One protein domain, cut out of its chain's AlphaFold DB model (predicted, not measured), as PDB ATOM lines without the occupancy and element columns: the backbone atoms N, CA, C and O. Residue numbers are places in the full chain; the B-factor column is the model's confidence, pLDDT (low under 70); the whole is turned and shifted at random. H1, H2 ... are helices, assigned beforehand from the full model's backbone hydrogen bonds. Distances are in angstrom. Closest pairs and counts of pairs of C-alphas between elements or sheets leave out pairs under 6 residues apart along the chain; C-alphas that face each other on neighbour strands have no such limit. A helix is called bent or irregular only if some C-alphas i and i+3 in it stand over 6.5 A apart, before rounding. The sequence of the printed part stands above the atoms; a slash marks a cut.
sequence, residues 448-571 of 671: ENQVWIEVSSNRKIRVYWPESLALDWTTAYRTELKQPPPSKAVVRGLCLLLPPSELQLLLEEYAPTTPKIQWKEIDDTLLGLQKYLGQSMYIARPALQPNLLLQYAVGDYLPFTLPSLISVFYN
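AT A GLANCE: This is residues 448 to 571 of the 671 residues of an uncharacterized protein of Eumeta variegata (UniProt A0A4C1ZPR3). Seven helices form two groups of three that meet where H3 and H5 touch near the middle: H1, H2 and H3 make one group, H5, H6 and H7 the other. H4 lies close to both H3 and H5, and a long loop, residues 510 to 523, leads from H4 round to H5. The printed part has 124 residues, with seven named helices, H1 to H7 in order along the chain, and no named strand; the class is all helix. The whole is compact, with a radius of gyration of the C-alphas of 14.2 A, and spans 43 by 34 by 30 A.

IN THESE COORDINATES: H1, residues 449 to 464, begins at C-alpha 449 (36.743, 17.701, 98.776) and is 24.0 A long from first to last C-alpha. H2 is residues 469 to 481, 17.9 A. H3, residues 488 to 497, and H4, residues 500 to 509, follow. H5, residues 524 to 539, begins at C-alpha 524 (41.925, -7.051, 91.046) and measures 23.9 A; it is irregular, with C-alphas 535 and 538 7.7 A apart. H6 is residues 546 to 552. H7, residues 555 to 570, measures 21.6 A and ends at C-alpha 570 (55.001, 10.483, 113.412); it is irregular, with C-alphas 560 and 563 7.2 A apart, and has a kink of 62 degrees near residue 562.

HOW THE PARTS SIT: H1 touches H2 with residues 458 to 462 alone, at a steep tilt of 52 degrees; the closest C-alphas, of Arg 462 and Ala 470, are 5.2 A apart. H1 touches H3 at a shallow tilt of 25 degrees, the same way, closest at Arg 462 and Leu 497, 5.7 A between C-alphas. H2 and H3 form a helical hairpin; they touch, closest at the C-alphas of Tyr 477 and Val 490, 5.4 A. H3 touches H5 at a steep tilt of 43 degrees, closest at the C-alphas of Arg 492 and Ser 536, 5.7 A. H4 is close to but not clearly touching H5, and only just touches H6, with 3 pairs of C-alphas within 8 A, the closest those of Leu 507 and Leu 548, 7.6 A. H5 touches H7 with residues 531 to 538 alone, at a shallow tilt of 14 degrees, the same way; the C-alphas of Gly 534 and Thr 561 are closest, 4.2 A. H5 and H6, and H6 and H7, are also helical hairpins. H1 and H7 are apart. Every O i to N i+4 pair is within hydrogen-bond range in H2, H3 and H4; in H1 and H5 it is 10 of 12, in H6 2 of 3, in H7 8 of 12.

THE WHOLE: The C-alphas farthest apart, of Tyr 464 and Lys 520, are 45.4 A apart. The printed part has no cut, and the link from H4 to H5 is long. The mean pLDDT of the printed part is 78.0; residues 448 to 470, 472, and 485 to 486 are under 70.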
ATOM      1  N   GLU A 448      39.671  15.275  96.539       34.50
ATOM      2  CA  GLU A 448      40.066  15.953  97.802       34.50
ATOM      3  C   GLU A 448      38.897  16.491  98.656       34.50
ATOM      4  O   GLU A 448      38.902  16.338  99.884       34.50
ATOM      5  N   ASN A 449      37.860  17.077  98.043       34.88
ATOM      6  CA  ASN A 449      36.743  17.701  98.776       34.88
ATOM      7  C   ASN A 449      35.799  16.682  99.439       34.88
ATOM      8  O   ASN A 449      35.228  16.955 100.496       34.88
ATOM      9  N   GLN A 450      35.681  15.479  98.874       42.91
ATOM     10  CA  GLN A 450      34.851  14.406  99.427       42.91
ATOM     11  C   GLN A 450      35.460  13.809 100.718       42.91
ATOM     12  O   GLN A 450      34.745  13.418 101.640       42.91
ATOM     13  N   VAL A 451      36.791  13.852 100.862       41.34
ATOM     14  CA  VAL A 451      37.540  13.227 101.974       41.34
ATOM     15  C   VAL A 451      37.370  13.968 103.298       41.34
ATOM     16  O   VAL A 451      37.239  13.345 104.353       41.34
ATOM     17  N   TRP A 452      37.376  15.302 103.281       34.53
ATOM     18  CA  TRP A 452      37.326  16.105 104.509       34.53
ATOM     19  C   TRP A 452      35.944  16.107 105.178       34.53
ATOM     20  O   TRP A 452      35.842  16.115 106.414       34.53
ATOM     21  N   ILE A 453      34.880  16.045 104.377       38.69
ATOM     22  CA  ILE A 453      33.493  15.996 104.855       38.69
ATOM     23  C   ILE A 453      33.183  14.616 105.461       38.69
ATOM     24  O   ILE A 453      32.613  14.538 106.554       38.69
ATOM     25  N   GLU A 454      33.651  13.532 104.834       50.56
ATOM     26  CA  GLU A 454      33.495  12.161 105.341       50.56
ATOM     27  C   GLU A 454      34.255  11.932 106.661       50.56
ATOM     28  O   GLU A 454      33.691  11.419 107.631       50.56
ATOM     29  N   VAL A 455      35.523  12.357 106.760       46.53
ATOM     30  CA  VAL A 455      36.362  12.106 107.952       46.53
ATOM     31  C   VAL A 455      35.863  12.861 109.190       46.53
ATOM     32  O   VAL A 455      35.920  12.332 110.305       46.53
ATOM     33  N   SER A 456      35.376  14.095 109.030       42.62
ATOM     34  CA  SER A 456      34.889  14.914 110.149       42.62
ATOM     35  C   SER A 456      33.520  14.456 110.673       42.62
ATOM     36  O   SER A 456      33.302  14.467 111.890       42.62
ATOM     37  N   SER A 457      32.639  13.987 109.788       50.66
ATOM     38  CA  SER A 457      31.293  13.505 110.130       50.66
ATOM     39  C   SER A 457      31.335  12.112 110.765       50.66
ATOM     40  O   SER A 457      30.785  11.908 111.850       50.66
ATOM     41  N   ASN A 458      32.104  11.184 110.188       49.72
ATOM     42  CA  ASN A 458      32.217   9.802 110.677       49.72
ATOM     43  C   ASN A 458      32.850   9.704 112.069       49.72
ATOM     44  O   ASN A 458      32.461   8.866 112.884       49.72
ATOM     45  N   ARG A 459      33.793  10.601 112.394       60.19
ATOM     46  CA  ARG A 459      34.385  10.670 113.740       60.19
ATOM     47  C   ARG A 459      33.366  11.053 114.807       60.19
ATOM     48  O   ARG A 459      33.397  10.482 115.893       60.19
ATOM     49  N   LYS A 460      32.470  11.996 114.506       56.19
ATOM     50  CA  LYS A 460      31.389  12.388 115.422       56.19
ATOM     51  C   LYS A 460      30.370  11.259 115.555       56.19
ATOM     52  O   LYS A 460      29.989  10.937 116.674       56.19
ATOM     53  N   ILE A 461      30.016  10.611 114.442       56.28
ATOM     54  CA  ILE A 461      29.073   9.485 114.421       56.28
ATOM     55  C   ILE A 461      29.505   8.376 115.384       56.28
ATOM     56  O   ILE A 461      28.735   7.977 116.252       56.28
ATOM     57  N   ARG A 462      30.771   7.961 115.311       62.56
ATOM     58  CA  ARG A 462      31.316   6.923 116.192       62.56
ATOM     59  C   ARG A 462      31.334   7.293 117.675       62.56
ATOM     60  O   ARG A 462      31.180   6.420 118.517       62.56
ATOM     61  N   VAL A 463      31.596   8.558 118.002       60.59
ATOM     62  CA  VAL A 463      31.738   9.003 119.400       60.59
ATOM     63  C   VAL A 463      30.378   9.229 120.055       60.59
ATOM     64  O   VAL A 463      30.191   8.841 121.202       60.59
ATOM     65  N   TYR A 464      29.439   9.853 119.343       49.19
ATOM     66  CA  TYR A 464      28.149  10.250 119.911       49.19
ATOM     67  C   TYR A 464      27.045   9.203 119.716       49.19
ATOM     68  O   TYR A 464      26.106   9.176 120.507       49.19
ATOM     69  N   TRP A 465      27.158   8.332 118.706       60.66
ATOM     70  CA  TRP A 465      26.151   7.313 118.380       60.66
ATOM     71  C   TRP A 465      26.771   5.935 118.071       60.66
ATOM     72  O   TRP A 465      26.513   5.374 117.001       60.66
ATOM     73  N   PRO A 466      27.591   5.369 118.982       64.81
ATOM     74  CA  PRO A 466      28.287   4.101 118.750       64.81
ATOM     75  C   PRO A 466      27.336   2.908 118.546       64.81
ATOM     76  O   PRO A 466      27.634   2.023 117.752       64.81
ATOM     77  N   GLU A 467      26.186   2.901 119.223       64.19
ATOM     78  CA  GLU A 467      25.230   1.780 119.224       64.19
ATOM     79  C   GLU A 467      24.079   1.940 118.213       64.19
ATOM     80  O   GLU A 467      23.226   1.064 118.117       64.19
ATOM     81  N   SER A 468      24.031   3.048 117.461       68.56
ATOM     82  CA  SER A 468      22.985   3.305 116.457       68.56
ATOM     83  C   SER A 468      23.581   3.642 115.093       68.56
ATOM     84  O   SER A 468      23.936   2.738 114.345       68.56
ATOM     85  N   LEU A 469      23.773   4.926 114.775       59.09
ATOM     86  CA  LEU A 469      24.237   5.370 113.456       59.09
ATOM     87  C   LEU A 469      25.583   4.750 113.067       59.09
ATOM     88  O   LEU A 469      25.767   4.356 111.918       59.09
ATOM     89  N   ALA A 470      26.520   4.630 114.012       67.19
ATOM     90  CA  ALA A 470      27.804   3.994 113.736       67.19
ATOM     91  C   ALA A 470      27.651   2.496 113.426       67.19
ATOM     92  O   ALA A 470      28.332   1.995 112.530       67.19
ATOM     93  N   LEU A 471      26.749   1.798 114.123       70.69
ATOM     94  CA  LEU A 471      26.459   0.381 113.906       70.69
ATOM     95  C   LEU A 471      25.761   0.154 112.557       70.69
ATOM     96  O   LEU A 471      26.167  -0.731 111.801       70.69
ATOM     97  N   ASP A 472      24.778   0.989 112.215       68.00
ATOM     98  CA  ASP A 472      24.053   0.928 110.941       68.00
ATOM     99  C   ASP A 472      24.996   1.156 109.755       68.00
ATOM    100  O   ASP A 472      25.013   0.377 108.799       68.00
ATOM    101  N   TRP A 473      25.847   2.183 109.839       75.62
ATOM    102  CA  TRP A 473      26.813   2.508 108.788       75.62
ATOM    103  C   TRP A 473      27.898   1.443 108.673       75.62
ATOM    104  O   TRP A 473      28.256   1.043 107.569       75.62
ATOM    105  N   THR A 474      28.381   0.918 109.800       80.31
ATOM    106  CA  THR A 474      29.328  -0.205 109.802       80.31
ATOM    107  C   THR A 474      28.718  -1.437 109.137       80.31
ATOM    108  O   THR A 474      29.380  -2.096 108.337       80.31
ATOM    109  N   THR A 475      27.450  -1.740 109.418       80.62
ATOM    110  CA  THR A 475      26.738  -2.882 108.827       80.62
ATOM    111  C   THR A 475      26.530  -2.698 107.323       80.62
ATOM    112  O   THR A 475      26.753  -3.636 106.549       80.62
ATOM    113  N   ALA A 476      26.165  -1.488 106.892       76.19
ATOM    114  CA  ALA A 476      26.050  -1.136 105.480       76.19
ATOM    115  C   ALA A 476      27.400  -1.285 104.759       76.19
ATOM    116  O   ALA A 476      27.493  -2.017 103.775       76.19
ATOM    117  N   TYR A 477      28.469  -0.709 105.312       85.69
ATOM    118  CA  TYR A 477      29.816  -0.821 104.758       85.69
ATOM    119  C   TYR A 477      30.336  -2.259 104.733       85.69
ATOM    120  O   TYR A 477      30.968  -2.651 103.761       85.69
ATOM    121  N   ARG A 478      30.047  -3.089 105.744       83.62
ATOM    122  CA  ARG A 478      30.405  -4.521 105.724       83.62
ATOM    123  C   ARG A 478      29.653  -5.293 104.641       83.62
ATOM    124  O   ARG A 478      30.197  -6.248 104.091       83.62
ATOM    125  N   THR A 479      28.408  -4.915 104.363       83.00
ATOM    126  CA  THR A 479      27.619  -5.502 103.273       83.00
ATOM    127  C   THR A 479      28.191  -5.096 101.917       83.00
ATOM    128  O   THR A 479      28.371  -5.954 101.058       83.00
ATOM    129  N   GLU A 480      28.538  -3.818 101.744       80.56
ATOM    130  CA  GLU A 480      29.125  -3.290 100.504       80.56
ATOM    131  C   GLU A 480      30.551  -3.804 100.267       80.56
ATOM    132  O   GLU A 480      30.902  -4.116  99.138       80.56
ATOM    133  N   LEU A 481      31.351  -4.010 101.320       81.38
ATOM    134  CA  LEU A 481      32.696  -4.589 101.215       81.38
ATOM    135  C   LEU A 481      32.690  -5.987 100.574       81.38
ATOM    136  O   LEU A 481      33.664  -6.383  99.942       81.38
ATOM    137  N   LYS A 482      31.589  -6.735 100.727       77.81
ATOM    138  CA  LYS A 482      31.399  -8.055 100.108       77.81
ATOM    139  C   LYS A 482      31.027  -7.971  98.622       77.81
ATOM    140  O   LYS A 482      30.948  -9.011  97.972       77.81
ATOM    141  N   GLN A 483      30.771  -6.773  98.090       77.50
ATOM    142  CA  GLN A 483      30.465  -6.542  96.681       77.50
ATOM    143  C   GLN A 483      31.720  -6.041  95.938       77.50
ATOM    144  O   GLN A 483      32.265  -4.994  96.287       77.50
ATOM    145  N   PRO A 484      32.208  -6.767  94.916       71.31
ATOM    146  CA  PRO A 484      33.354  -6.329  94.125       71.31
ATOM    147  C   PRO A 484      32.963  -5.271  93.067       71.31
ATOM    148  O   PRO A 484      31.945  -5.456  92.394       71.31
ATOM    149  N   PRO A 485      33.777  -4.216  92.832       64.50
ATOM    150  CA  PRO A 485      34.952  -3.801  93.602       64.50
ATOM    151  C   PRO A 485      34.576  -2.929  94.820       64.50
ATOM    152  O   PRO A 485      33.733  -2.037  94.692       64.50
ATOM    153  N   PRO A 486      35.233  -3.105  95.983       68.31
ATOM    154  CA  PRO A 486      34.947  -2.288  97.154       68.31
ATOM    155  C   PRO A 486      35.373  -0.838  96.919       68.31
ATOM    156  O   PRO A 486      36.482  -0.558  96.451       68.31
ATOM    157  N   SER A 487      34.503   0.103  97.278       81.31
ATOM    158  CA  SER A 487      34.808   1.523  97.139       81.31
ATOM    159  C   SER A 487      35.837   1.978  98.186       81.31
ATOM    160  O   SER A 487      35.834   1.559  99.347       81.31
ATOM    161  N   LYS A 488      36.728   2.896  97.792       84.00
ATOM    162  CA  LYS A 488      37.700   3.550  98.693       84.00
ATOM    163  C   LYS A 488      37.003   4.204  99.897       84.00
ATOM    164  O   LYS A 488      37.549   4.201 101.001       84.00
ATOM    165  N   ALA A 489      35.794   4.734  99.693       78.88
ATOM    166  CA  ALA A 489      34.966   5.348 100.728       78.88
ATOM    167  C   ALA A 489      34.507   4.331 101.787       78.88
ATOM    168  O   ALA A 489      34.676   4.590 102.977       78.88
ATOM    169  N   VAL A 490      34.037   3.145 101.377       83.75
ATOM    170  CA  VAL A 490      33.671   2.048 102.295       83.75
ATOM    171  C   VAL A 490      34.846   1.651 103.176       83.75
ATOM    172  O   VAL A 490      34.717   1.594 104.398       83.75
ATOM    173  N   VAL A 491      36.018   1.426 102.574       87.75
ATOM    174  CA  VAL A 491      37.220   1.014 103.314       87.75
ATOM    175  C   VAL A 491      37.627   2.080 104.337       87.75
ATOM    176  O   VAL A 491      37.902   1.764 105.495       87.75
ATOM    177  N   ARG A 492      37.590   3.360 103.950       87.56
ATOM    178  CA  ARG A 492      37.837   4.481 104.870       87.56
ATOM    179  C   ARG A 492      36.798   4.558 105.986       87.56
ATOM    180  O   ARG A 492      37.163   4.763 107.144       87.56
ATOM    181  N   GLY A 493      35.523   4.384 105.649       83.12
ATOM    182  CA  GLY A 493      34.415   4.342 106.597       83.12
ATOM    183  C   GLY A 493      34.624   3.262 107.654       83.12
ATOM    184  O   GLY A 493      34.537   3.552 108.845       83.12
ATOM    185  N   LEU A 494      35.014   2.055 107.241       87.69
ATOM    186  CA  LEU A 494      35.328   0.949 108.149       87.69
ATOM    187  C   LEU A 494      36.544   1.245 109.034       87.69
ATOM    188  O   LEU A 494      36.461   1.053 110.244       87.69
ATOM    189  N   CYS A 495      37.639   1.782 108.485       88.81
ATOM    190  CA  CYS A 495      38.797   2.188 109.294       88.81
ATOM    191  C   CYS A 495      38.452   3.268 110.336       88.81
ATOM    192  O   CYS A 495      39.114   3.361 111.369       88.81
ATOM    193  N   LEU A 496      37.438   4.100 110.073       84.56
ATOM    194  CA  LEU A 496      36.962   5.110 111.016       84.56
ATOM    195  C   LEU A 496      36.010   4.531 112.055       84.56
ATOM    196  O   LEU A 496      36.185   4.843 113.228       84.56
ATOM    197  N   LEU A 497      35.008   3.755 111.642       80.50
ATOM    198  CA  LEU A 497      33.870   3.371 112.481       80.50
ATOM    199  C   LEU A 497      34.105   2.093 113.292       80.50
ATOM    200  O   LEU A 497      33.563   1.993 114.392       80.50
ATOM    201  N   LEU A 498      34.921   1.155 112.796       86.31
ATOM    202  CA  LEU A 498      35.102  -0.137 113.455       86.31
ATOM    203  C   LEU A 498      35.779  -0.014 114.830       86.31
ATOM    204  O   LEU A 498      36.744   0.748 114.984       86.31
ATOM    205  N   PRO A 499      35.337  -0.815 115.819       85.00
ATOM    206  CA  PRO A 499      36.082  -1.014 117.056       85.00
ATOM    207  C   PRO A 499      37.501  -1.544 116.782       85.00
ATOM    208  O   PRO A 499      37.696  -2.287 115.819       85.00
ATOM    209  N   PRO A 500      38.502  -1.235 117.631       84.81
ATOM    210  CA  PRO A 500      39.895  -1.626 117.392       84.81
ATOM    211  C   PRO A 500      40.113  -3.126 117.178       84.81
ATOM    212  O   PRO A 500      40.863  -3.504 116.284       84.81
ATOM    213  N   SER A 501      39.440  -3.970 117.964       88.12
ATOM    214  CA  SER A 501      39.514  -5.429 117.840       88.12
ATOM    215  C   SER A 501      38.962  -5.922 116.503       88.12
ATOM    216  O   SER A 501      39.565  -6.770 115.854       88.12
ATOM    217  N   GLU A 502      37.839  -5.365 116.052       89.81
ATOM    218  CA  GLU A 502      37.218  -5.736 114.780       89.81
ATOM    219  C   GLU A 502      37.992  -5.222 113.568       89.81
ATOM    220  O   GLU A 502      38.094  -5.916 112.559       89.81
ATOM    221  N   LEU A 503      38.537  -4.007 113.659       91.50
ATOM    222  CA  LEU A 503      39.390  -3.450 112.616       91.50
ATOM    223  C   LEU A 503      40.683  -4.257 112.483       91.50
ATOM    224  O   LEU A 503      41.143  -4.481 111.367       91.50
ATOM    225  N   GLN A 504      41.251  -4.713 113.600       91.69
ATOM    226  CA  GLN A 504      42.423  -5.580 113.585       91.69
ATOM    227  C   GLN A 504      42.136  -6.891 112.847       91.69
ATOM    228  O   GLN A 504      42.883  -7.227 111.934       91.69
ATOM    229  N   LEU A 505      41.031  -7.572 113.170       92.06
ATOM    230  CA  LEU A 505      40.636  -8.805 112.478       92.06
ATOM    231  C   LEU A 505      40.465  -8.588 110.970       92.06
ATOM    232  O   LEU A 505      40.956  -9.386 110.181       92.06
ATOM    233  N   LEU A 506      39.826  -7.482 110.568       92.06
ATOM    234  CA  LEU A 506      39.665  -7.138 109.153       92.06
ATOM    235  C   LEU A 506      41.022  -6.919 108.462       92.06
ATOM    236  O   LEU A 506      41.237  -7.366 107.340       92.06
ATOM    237  N   LEU A 507      41.943  -6.211 109.115       92.94
ATOM    238  CA  LEU A 507      43.261  -5.935 108.549       92.94
ATOM    239  C   LEU A 507      44.109  -7.203 108.431       92.94
ATOM    240  O   LEU A 507      44.813  -7.349 107.435       92.94
ATOM    241  N   GLU A 508      44.026  -8.107 109.405       92.69
ATOM    242  CA  GLU A 508      44.709  -9.405 109.382       92.69
ATOM    243  C   GLU A 508      44.131 -10.333 108.302       92.69
ATOM    244  O   GLU A 508      44.892 -11.003 107.609       92.69
ATOM    245  N   GLU A 509      42.809 -10.326 108.106       91.38
ATOM    246  CA  GLU A 509      42.117 -11.122 107.082       91.38
ATOM    247  C   GLU A 509      42.612 -10.802 105.663       91.38
ATOM    248  O   GLU A 509      42.849 -11.711 104.869       91.38
ATOM    249  N   TYR A 510      42.799  -9.515 105.352       91.25
ATOM    250  CA  TYR A 510      43.167  -9.058 104.008       91.25
ATOM    251  C   TYR A 510      44.654  -8.718 103.843       91.25
ATOM    252  O   TYR A 510      45.048  -8.233 102.780       91.25
ATOM    253  N   ALA A 511      45.497  -8.973 104.847       90.75
ATOM    254  CA  ALA A 511      46.918  -8.644 104.782       90.75
ATOM    255  C   ALA A 511      47.618  -9.332 103.587       90.75
ATOM    256  O   ALA A 511      47.370 -10.511 103.313       90.75
ATOM    257  N   PRO A 512      48.521  -8.639 102.866       89.69
ATOM    258  CA  PRO A 512      49.302  -9.263 101.803       89.69
ATOM    259  C   PRO A 512      50.134 -10.441 102.328       89.69
ATOM    260  O   PRO A 512      50.968 -10.287 103.218       89.69
ATOM    261  N   THR A 513      49.949 -11.621 101.739       85.75
ATOM    262  CA  THR A 513      50.682 -12.841 102.129       85.75
ATOM    263  C   THR A 513      52.045 -12.961 101.452       85.75
ATOM    264  O   THR A 513      52.912 -13.695 101.926       85.75
ATOM    265  N   THR A 514      52.261 -12.240 100.346       84.44
ATOM    266  CA  THR A 514      53.523 -12.247  99.597       84.44
ATOM    267  C   THR A 514      53.996 -10.825  99.281       84.44
ATOM    268  O   THR A 514      53.178  -9.945  99.012       84.44
ATOM    269  N   PRO A 515      55.319 -10.568  99.285       82.38
ATOM    270  CA  PRO A 515      55.876  -9.238  99.034       82.38
ATOM    271  C   PRO A 515      55.719  -8.752  97.590       82.38
ATOM    272  O   PRO A 515      55.796  -7.554  97.347       82.38
ATOM    273  N   LYS A 516      55.570  -9.654  96.619       85.69
ATOM    274  CA  LYS A 516      55.584  -9.312  95.194       85.69
ATOM    275  C   LYS A 516      54.188  -9.480  94.615       85.69
ATOM    276  O   LYS A 516      53.602 -10.549  94.763       85.69
ATOM    277  N   ILE A 517      53.675  -8.459  93.933       85.00
ATOM    278  CA  ILE A 517      52.357  -8.538  93.295       85.00
ATOM    279  C   ILE A 517      52.475  -9.413  92.046       85.00
ATOM    280  O   ILE A 517      53.224  -9.111  91.111       85.00
ATOM    281  N   GLN A 518      51.721 -10.510  92.013       85.56
ATOM    282  CA  GLN A 518      51.608 -11.367  90.839       85.56
ATOM    283  C   GLN A 518      50.508 -10.831  89.920       85.56
ATOM    284  O   GLN A 518      49.388 -11.328  89.911       85.56
ATOM    285  N   TRP A 519      50.839  -9.805  89.132       80.56
ATOM    286  CA  TRP A 519      49.897  -9.051  88.287       80.56
ATOM    287  C   TRP A 519      49.022  -9.888  87.341       80.56
ATOM    288  O   TRP A 519      48.005  -9.395  86.878       80.56
ATOM    289  N   LYS A 520      49.423 -11.122  87.015       77.19
ATOM    290  CA  LYS A 520      48.674 -12.019  86.117       77.19
ATOM    291  C   LYS A 520      47.680 -12.935  86.838       77.19
ATOM    292  O   LYS A 520      46.830 -13.515  86.175       77.19
ATOM    293  N   GLU A 521      47.831 -13.107  88.147       77.25
ATOM    294  CA  GLU A 521      47.123 -14.126  88.937       77.25
ATOM    295  C   GLU A 521      46.323 -13.521  90.096       77.25
ATOM    296  O   GLU A 521      45.429 -14.171  90.635       77.25
ATOM    297  N   ILE A 522      46.634 -12.285  90.491       79.56
ATOM    298  CA  ILE A 522      45.953 -11.610  91.591       79.56
ATOM    299  C   ILE A 522      44.551 -11.153  91.177       79.56
ATOM    300  O   ILE A 522      44.359 -10.590  90.103       79.56
ATOM    301  N   ASP A 523      43.577 -11.370  92.058       81.38
ATOM    302  CA  ASP A 523      42.244 -10.787  91.925       81.38
ATOM    303  C   ASP A 523      42.332  -9.261  92.093       81.38
ATOM    304  O   ASP A 523      42.748  -8.761  93.144       81.38
ATOM    305  N   ASP A 524      41.932  -8.517  91.059       79.69
ATOM    306  CA  ASP A 524      41.925  -7.051  91.046       79.69
ATOM    307  C   ASP A 524      41.099  -6.461  92.197       79.69
ATOM    308  O   ASP A 524      41.439  -5.401  92.732       79.69
ATOM    309  N   THR A 525      40.051  -7.168  92.629       82.00
ATOM    310  CA  THR A 525      39.225  -6.785  93.780       82.00
ATOM    311  C   THR A 525      40.036  -6.845  95.069       82.00
ATOM    312  O   THR A 525      40.075  -5.873  95.829       82.00
ATOM    313  N   LEU A 526      40.711  -7.972  95.303       86.00
ATOM    314  CA  LEU A 526      41.558  -8.185  96.471       86.00
ATOM    315  C   LEU A 526      42.723  -7.188  96.496       86.00
ATOM    316  O   LEU A 526      42.999  -6.582  97.533       86.00
ATOM    317  N   LEU A 527      43.361  -6.959  95.346       86.31
ATOM    318  CA  LEU A 527      44.441  -5.987  95.220       86.31
ATOM    319  C   LEU A 527      43.951  -4.558  95.497       86.31
ATOM    320  O   LEU A 527      44.621  -3.800  96.202       86.31
ATOM    321  N   GLY A 528      42.791  -4.177  94.959       85.88
ATOM    322  CA  GLY A 528      42.159  -2.886  95.229       85.88
ATOM    323  C   GLY A 528      41.878  -2.691  96.718       85.88
ATOM    324  O   GLY A 528      42.260  -1.669  97.294       85.88
ATOM    325  N   LEU A 529      41.305  -3.706  97.367       87.06
ATOM    326  CA  LEU A 529      41.028  -3.698  98.800       87.06
ATOM    327  C   LEU A 529      42.304  -3.532  99.637       87.06
ATOM    328  O   LEU A 529      42.368  -2.655 100.501       87.06
ATOM    329  N   GLN A 530      43.347  -4.309  99.342       90.38
ATOM    330  CA  GLN A 530      44.645  -4.225 100.017       90.38
ATOM    331  C   GLN A 530      45.284  -2.840  99.880       90.38
ATOM    332  O   GLN A 530      45.799  -2.293 100.861       90.38
ATOM    333  N   LYS A 531      45.208  -2.237  98.685       90.12
ATOM    334  CA  LYS A 531      45.680  -0.866  98.438       90.12
ATOM    335  C   LYS A 531      44.906   0.146  99.276       90.12
ATOM    336  O   LYS A 531      45.522   0.975  99.946       90.12
ATOM    337  N   TYR A 532      43.575   0.079  99.274       90.81
ATOM    338  CA  TYR A 532      42.742   1.027 100.013       90.81
ATOM    339  C   TYR A 532      42.892   0.891 101.530       90.81
ATOM    340  O   TYR A 532      42.934   1.915 102.218       90.81
ATOM    341  N   LEU A 533      43.037  -0.332 102.053       90.88
ATOM    342  CA  LEU A 533      43.341  -0.575 103.467       90.88
ATOM    343  C   LEU A 533      44.706   0.025 103.823       90.88
ATOM    344  O   LEU A 533      44.787   0.863 104.727       90.88
ATOM    345  N   GLY A 534      45.745  -0.294 103.041       89.75
ATOM    346  CA  GLY A 534      47.092   0.271 103.169       89.75
ATOM    347  C   GLY A 534      47.097   1.798 103.254       89.75
ATOM    348  O   GLY A 534      47.697   2.383 104.161       89.75
ATOM    349  N   GLN A 535      46.349   2.451 102.366       89.69
ATOM    350  CA  GLN A 535      46.251   3.910 102.279       89.69
ATOM    351  C   GLN A 535      45.424   4.556 103.395       89.69
ATOM    352  O   GLN A 535      45.572   5.754 103.636       89.69
ATOM    353  N   SER A 536      44.541   3.805 104.059       90.00
ATOM    354  CA  SER A 536      43.539   4.373 104.972       90.00
ATOM    355  C   SER A 536      43.836   4.124 106.448       90.00
ATOM    356  O   SER A 536      43.319   4.855 107.285       90.00
ATOM    357  N   MET A 537      44.703   3.169 106.798       88.75
ATOM    358  CA  MET A 537      45.004   2.787 108.190       88.75
ATOM    359  C   MET A 537      45.294   3.956 109.156       88.75
ATOM    360  O   MET A 537      44.926   3.884 110.329       88.75
ATOM    361  N   TYR A 538      45.909   5.058 108.710       87.69
ATOM    362  CA  TYR A 538      46.224   6.193 109.597       87.69
ATOM    363  C   TYR A 538      45.018   6.943 110.171       87.69
ATOM    364  O   TYR A 538      45.167   7.693 111.145       87.69
ATOM    365  N   ILE A 539      43.836   6.799 109.569       85.81
ATOM    366  CA  ILE A 539      42.628   7.488 110.039       85.81
ATOM    367  C   ILE A 539      42.010   6.795 111.256       85.81
ATOM    368  O   ILE A 539      41.247   7.439 111.979       85.81
ATOM    369  N   ALA A 540      42.376   5.534 111.506       86.12
ATOM    370  CA  ALA A 540      41.870   4.720 112.601       86.12
ATOM    371  C   ALA A 540      42.185   5.326 113.974       86.12
ATOM    372  O   ALA A 540      43.225   5.960 114.185       86.12
ATOM    373  N   ARG A 541      41.254   5.172 114.918       80.44
ATOM    374  CA  ARG A 541      41.359   5.738 116.272       80.44
ATOM    375  C   ARG A 541      40.804   4.757 117.316       80.44
ATOM    376  O   ARG A 541      39.621   4.448 117.197       80.44
ATOM    377  N   PRO A 542      41.554   4.377 118.372       79.44
ATOM    378  CA  PRO A 542      42.970   4.672 118.632       79.44
ATOM    379  C   PRO A 542      43.892   4.270 117.472       79.44
ATOM    380  O   PRO A 542      43.501   3.496 116.604       79.44
ATOM    381  N   ALA A 543      45.073   4.889 117.412       83.50
ATOM    382  CA  ALA A 543      46.038   4.600 116.357       83.50
ATOM    383  C   ALA A 543      46.408   3.109 116.373       83.50
ATOM    384  O   ALA A 543      46.545   2.510 117.441       83.50
ATOM    385  N   LEU A 544      46.546   2.525 115.184       84.75
ATOM    386  CA  LEU A 544      46.880   1.113 115.032       84.75
ATOM    387  C   LEU A 544      48.307   0.828 115.501       84.75
ATOM    388  O   LEU A 544      49.199   1.673 115.391       84.75
ATOM    389  N   GLN A 545      48.516  -0.397 115.981       82.75
ATOM    390  CA  GLN A 545      49.839  -0.861 116.372       82.75
ATOM    391  C   GLN A 545      50.752  -0.956 115.139       82.75
ATOM    392  O   GLN A 545      50.343  -1.528 114.125       82.75
ATOM    393  N   PRO A 546      51.999  -0.457 115.205       81.12
ATOM    394  CA  PRO A 546      52.914  -0.434 114.063       81.12
ATOM    395  C   PRO A 546      53.141  -1.796 113.401       81.12
ATOM    396  O   PRO A 546      53.221  -1.861 112.178       81.12
ATOM    397  N   ASN A 547      53.142  -2.887 114.171       80.69
ATOM    398  CA  ASN A 547      53.280  -4.247 113.636       80.69
ATOM    399  C   ASN A 547      52.203  -4.607 112.603       80.69
ATOM    400  O   ASN A 547      52.504  -5.304 111.641       80.69
ATOM    401  N   LEU A 548      50.976  -4.102 112.762       85.38
ATOM    402  CA  LEU A 548      49.886  -4.356 111.823       85.38
ATOM    403  C   LEU A 548      50.082  -3.582 110.511       85.38
ATOM    404  O   LEU A 548      49.884  -4.130 109.431       85.38
ATOM    405  N   LEU A 549      50.571  -2.336 110.583       86.44
ATOM    406  CA  LEU A 549      50.924  -1.565 109.385       86.44
ATOM    407  C   LEU A 549      52.059  -2.226 108.603       86.44
ATOM    408  O   LEU A 549      52.073  -2.197 107.373       86.44
ATOM    409  N   LEU A 550      53.017  -2.811 109.320       84.06
ATOM    410  CA  LEU A 550      54.173  -3.456 108.715       84.06
ATOM    411  C   LEU A 550      53.804  -4.695 107.893       84.06
ATOM    412  O   LEU A 550      54.541  -5.002 106.964       84.06
ATOM    413  N   GLN A 551      52.658  -5.337 108.149       87.19
ATOM    414  CA  GLN A 551      52.141  -6.424 107.305       87.19
ATOM    415  C   GLN A 551      51.752  -5.937 105.898       87.19
ATOM    416  O   GLN A 551      51.872  -6.675 104.928       87.19
ATOM    417  N   TYR A 552      51.353  -4.668 105.768       89.81
ATOM    418  CA  TYR A 552      51.015  -4.032 104.489       89.81
ATOM    419  C   TYR A 552      52.192  -3.256 103.877       89.81
ATOM    420  O   TYR A 552      52.158  -2.876 102.706       89.81
ATOM    421  N   ALA A 553      53.247  -2.986 104.648       85.56
ATOM    422  CA  ALA A 553      54.439  -2.262 104.202       85.56
ATOM    423  C   ALA A 553      55.487  -3.203 103.573       85.56
ATOM    424  O   ALA A 553      56.690  -3.058 103.799       85.56
ATOM    425  N   VAL A 554      55.038  -4.188 102.794       81.25
ATOM    426  CA  VAL A 554      55.871  -5.298 102.321       81.25
ATOM    427  C   VAL A 554      55.992  -5.265 100.794       81.25
ATOM    428  O   VAL A 554      54.996  -5.182 100.083       81.25
ATOM    429  N   GLY A 555      57.234  -5.315 100.295       83.38
ATOM    430  CA  GLY A 555      57.570  -5.344  98.865       83.38
ATOM    431  C   GLY A 555      56.820  -4.308  98.014       83.38
ATOM    432  O   GLY A 555      56.925  -3.111  98.281       83.38
ATOM    433  N   ASP A 556      56.080  -4.766  97.005       85.25
ATOM    434  CA  ASP A 556      55.367  -3.925  96.032       85.25
ATOM    435  C   ASP A 556      54.166  -3.175  96.641       85.25
ATOM    436  O   ASP A 556      53.667  -2.220  96.045       85.25
ATOM    437  N   TYR A 557      53.713  -3.558  97.841       85.69
ATOM    438  CA  TYR A 557      52.604  -2.899  98.538       85.69
ATOM    439  C   TYR A 557      53.041  -1.647  99.315       85.69
ATOM    440  O   TYR A 557      52.213  -0.801  99.664       85.69
ATOM    441  N   LEU A 558      54.350  -1.484  99.552       84.56
ATOM    442  CA  LEU A 558      54.911  -0.382 100.336       84.56
ATOM    443  C   LEU A 558      54.454   1.019  99.876       84.56
ATOM    444  O   LEU A 558      54.108   1.812 100.755       84.56
ATOM    445  N   PRO A 559      54.409   1.367  98.571       84.06
ATOM    446  CA  PRO A 559      53.993   2.703  98.134       84.06
ATOM    447  C   PRO A 559      52.573   3.075  98.574       84.06
ATOM    448  O   PRO A 559      52.316   4.234  98.889       84.06
ATOM    449  N   PHE A 560      51.662   2.100  98.646       86.31
ATOM    450  CA  PHE A 560      50.276   2.334  99.059       86.31
ATOM    451  C   PHE A 560      50.161   2.534 100.574       86.31
ATOM    452  O   PHE A 560      49.352   3.333 101.037       86.31
ATOM    453  N   THR A 561      51.003   1.852 101.347       87.62
ATOM    454  CA  THR A 561      50.993   1.892 102.819       87.62
ATOM    455  C   THR A 561      51.832   3.034 103.394       87.62
ATOM    456  O   THR A 561      51.656   3.421 104.549       87.62
ATOM    457  N   LEU A 562      52.737   3.613 102.599       83.25
ATOM    458  CA  LEU A 562      53.683   4.636 103.043       83.25
ATOM    459  C   LEU A 562      53.028   5.859 103.718       83.25
ATOM    460  O   LEU A 562      53.520   6.249 104.780       83.25
ATOM    461  N   PRO A 563      51.923   6.442 103.204       82.31
ATOM    462  CA  PRO A 563      51.246   7.546 103.888       82.31
ATOM    463  C   PRO A 563      50.767   7.147 105.286       82.31
ATOM    464  O   PRO A 563      50.937   7.905 106.247       82.31
ATOM    465  N   SER A 564      50.233   5.926 105.416       86.06
ATOM    466  CA  SER A 564      49.769   5.416 106.701       86.06
ATOM    467  C   SER A 564      50.915   5.190 107.675       86.06
ATOM    468  O   SER A 564      50.831   5.583 108.839       86.06
ATOM    469  N   LEU A 565      52.006   4.607 107.175       82.31
ATOM    470  CA  LEU A 565      53.223   4.362 107.933       82.31
ATOM    471  C   LEU A 565      53.795   5.678 108.477       82.31
ATOM    472  O   LEU A 565      53.987   5.805 109.683       82.31
ATOM    473  N   ILE A 566      53.983   6.688 107.622       80.06
ATOM    474  CA  ILE A 566      54.484   8.010 108.030       80.06
ATOM    475  C   ILE A 566      53.605   8.604 109.124       80.06
ATOM    476  O   ILE A 566      54.106   9.003 110.174       80.06
ATOM    477  N   SER A 567      52.293   8.657 108.888       83.56
ATOM    478  CA  SER A 567      51.367   9.308 109.810       83.56
ATOM    479  C   SER A 567      51.323   8.606 111.167       83.56
ATOM    480  O   SER A 567      51.299   9.278 112.195       83.56
ATOM    481  N   VAL A 568      51.303   7.271 111.211       81.25
ATOM    482  CA  VAL A 568      51.267   6.541 112.488       81.25
ATOM    483  C   VAL A 568      52.586   6.706 113.235       81.25
ATOM    484  O   VAL A 568      52.568   7.112 114.395       81.25
ATOM    485  N   PHE A 569      53.726   6.509 112.568       76.44
ATOM    486  CA  PHE A 569      55.039   6.640 113.205       76.44
ATOM    487  C   PHE A 569      55.340   8.070 113.675       76.44
ATOM    488  O   PHE A 569      55.955   8.257 114.724       76.44
ATOM    489  N   TYR A 570      54.859   9.095 112.965       76.38
ATOM    490  CA  TYR A 570      55.001  10.483 113.412       76.38
ATOM    491  C   TYR A 570      54.251  10.762 114.722       76.38
ATOM    492  O   TYR A 570      54.677  11.608 115.509       76.38
ATOM    493  N   ASN A 571      53.172  10.026 114.994       77.19
ATOM    494  CA  ASN A 571      52.351  10.184 116.194       77.19
ATOM    495  C   ASN A 571      52.736   9.238 117.346       77.19
ATOM    496  O   ASN A 571      52.135   9.324 118.414       77.19
TER     497      ASN A 571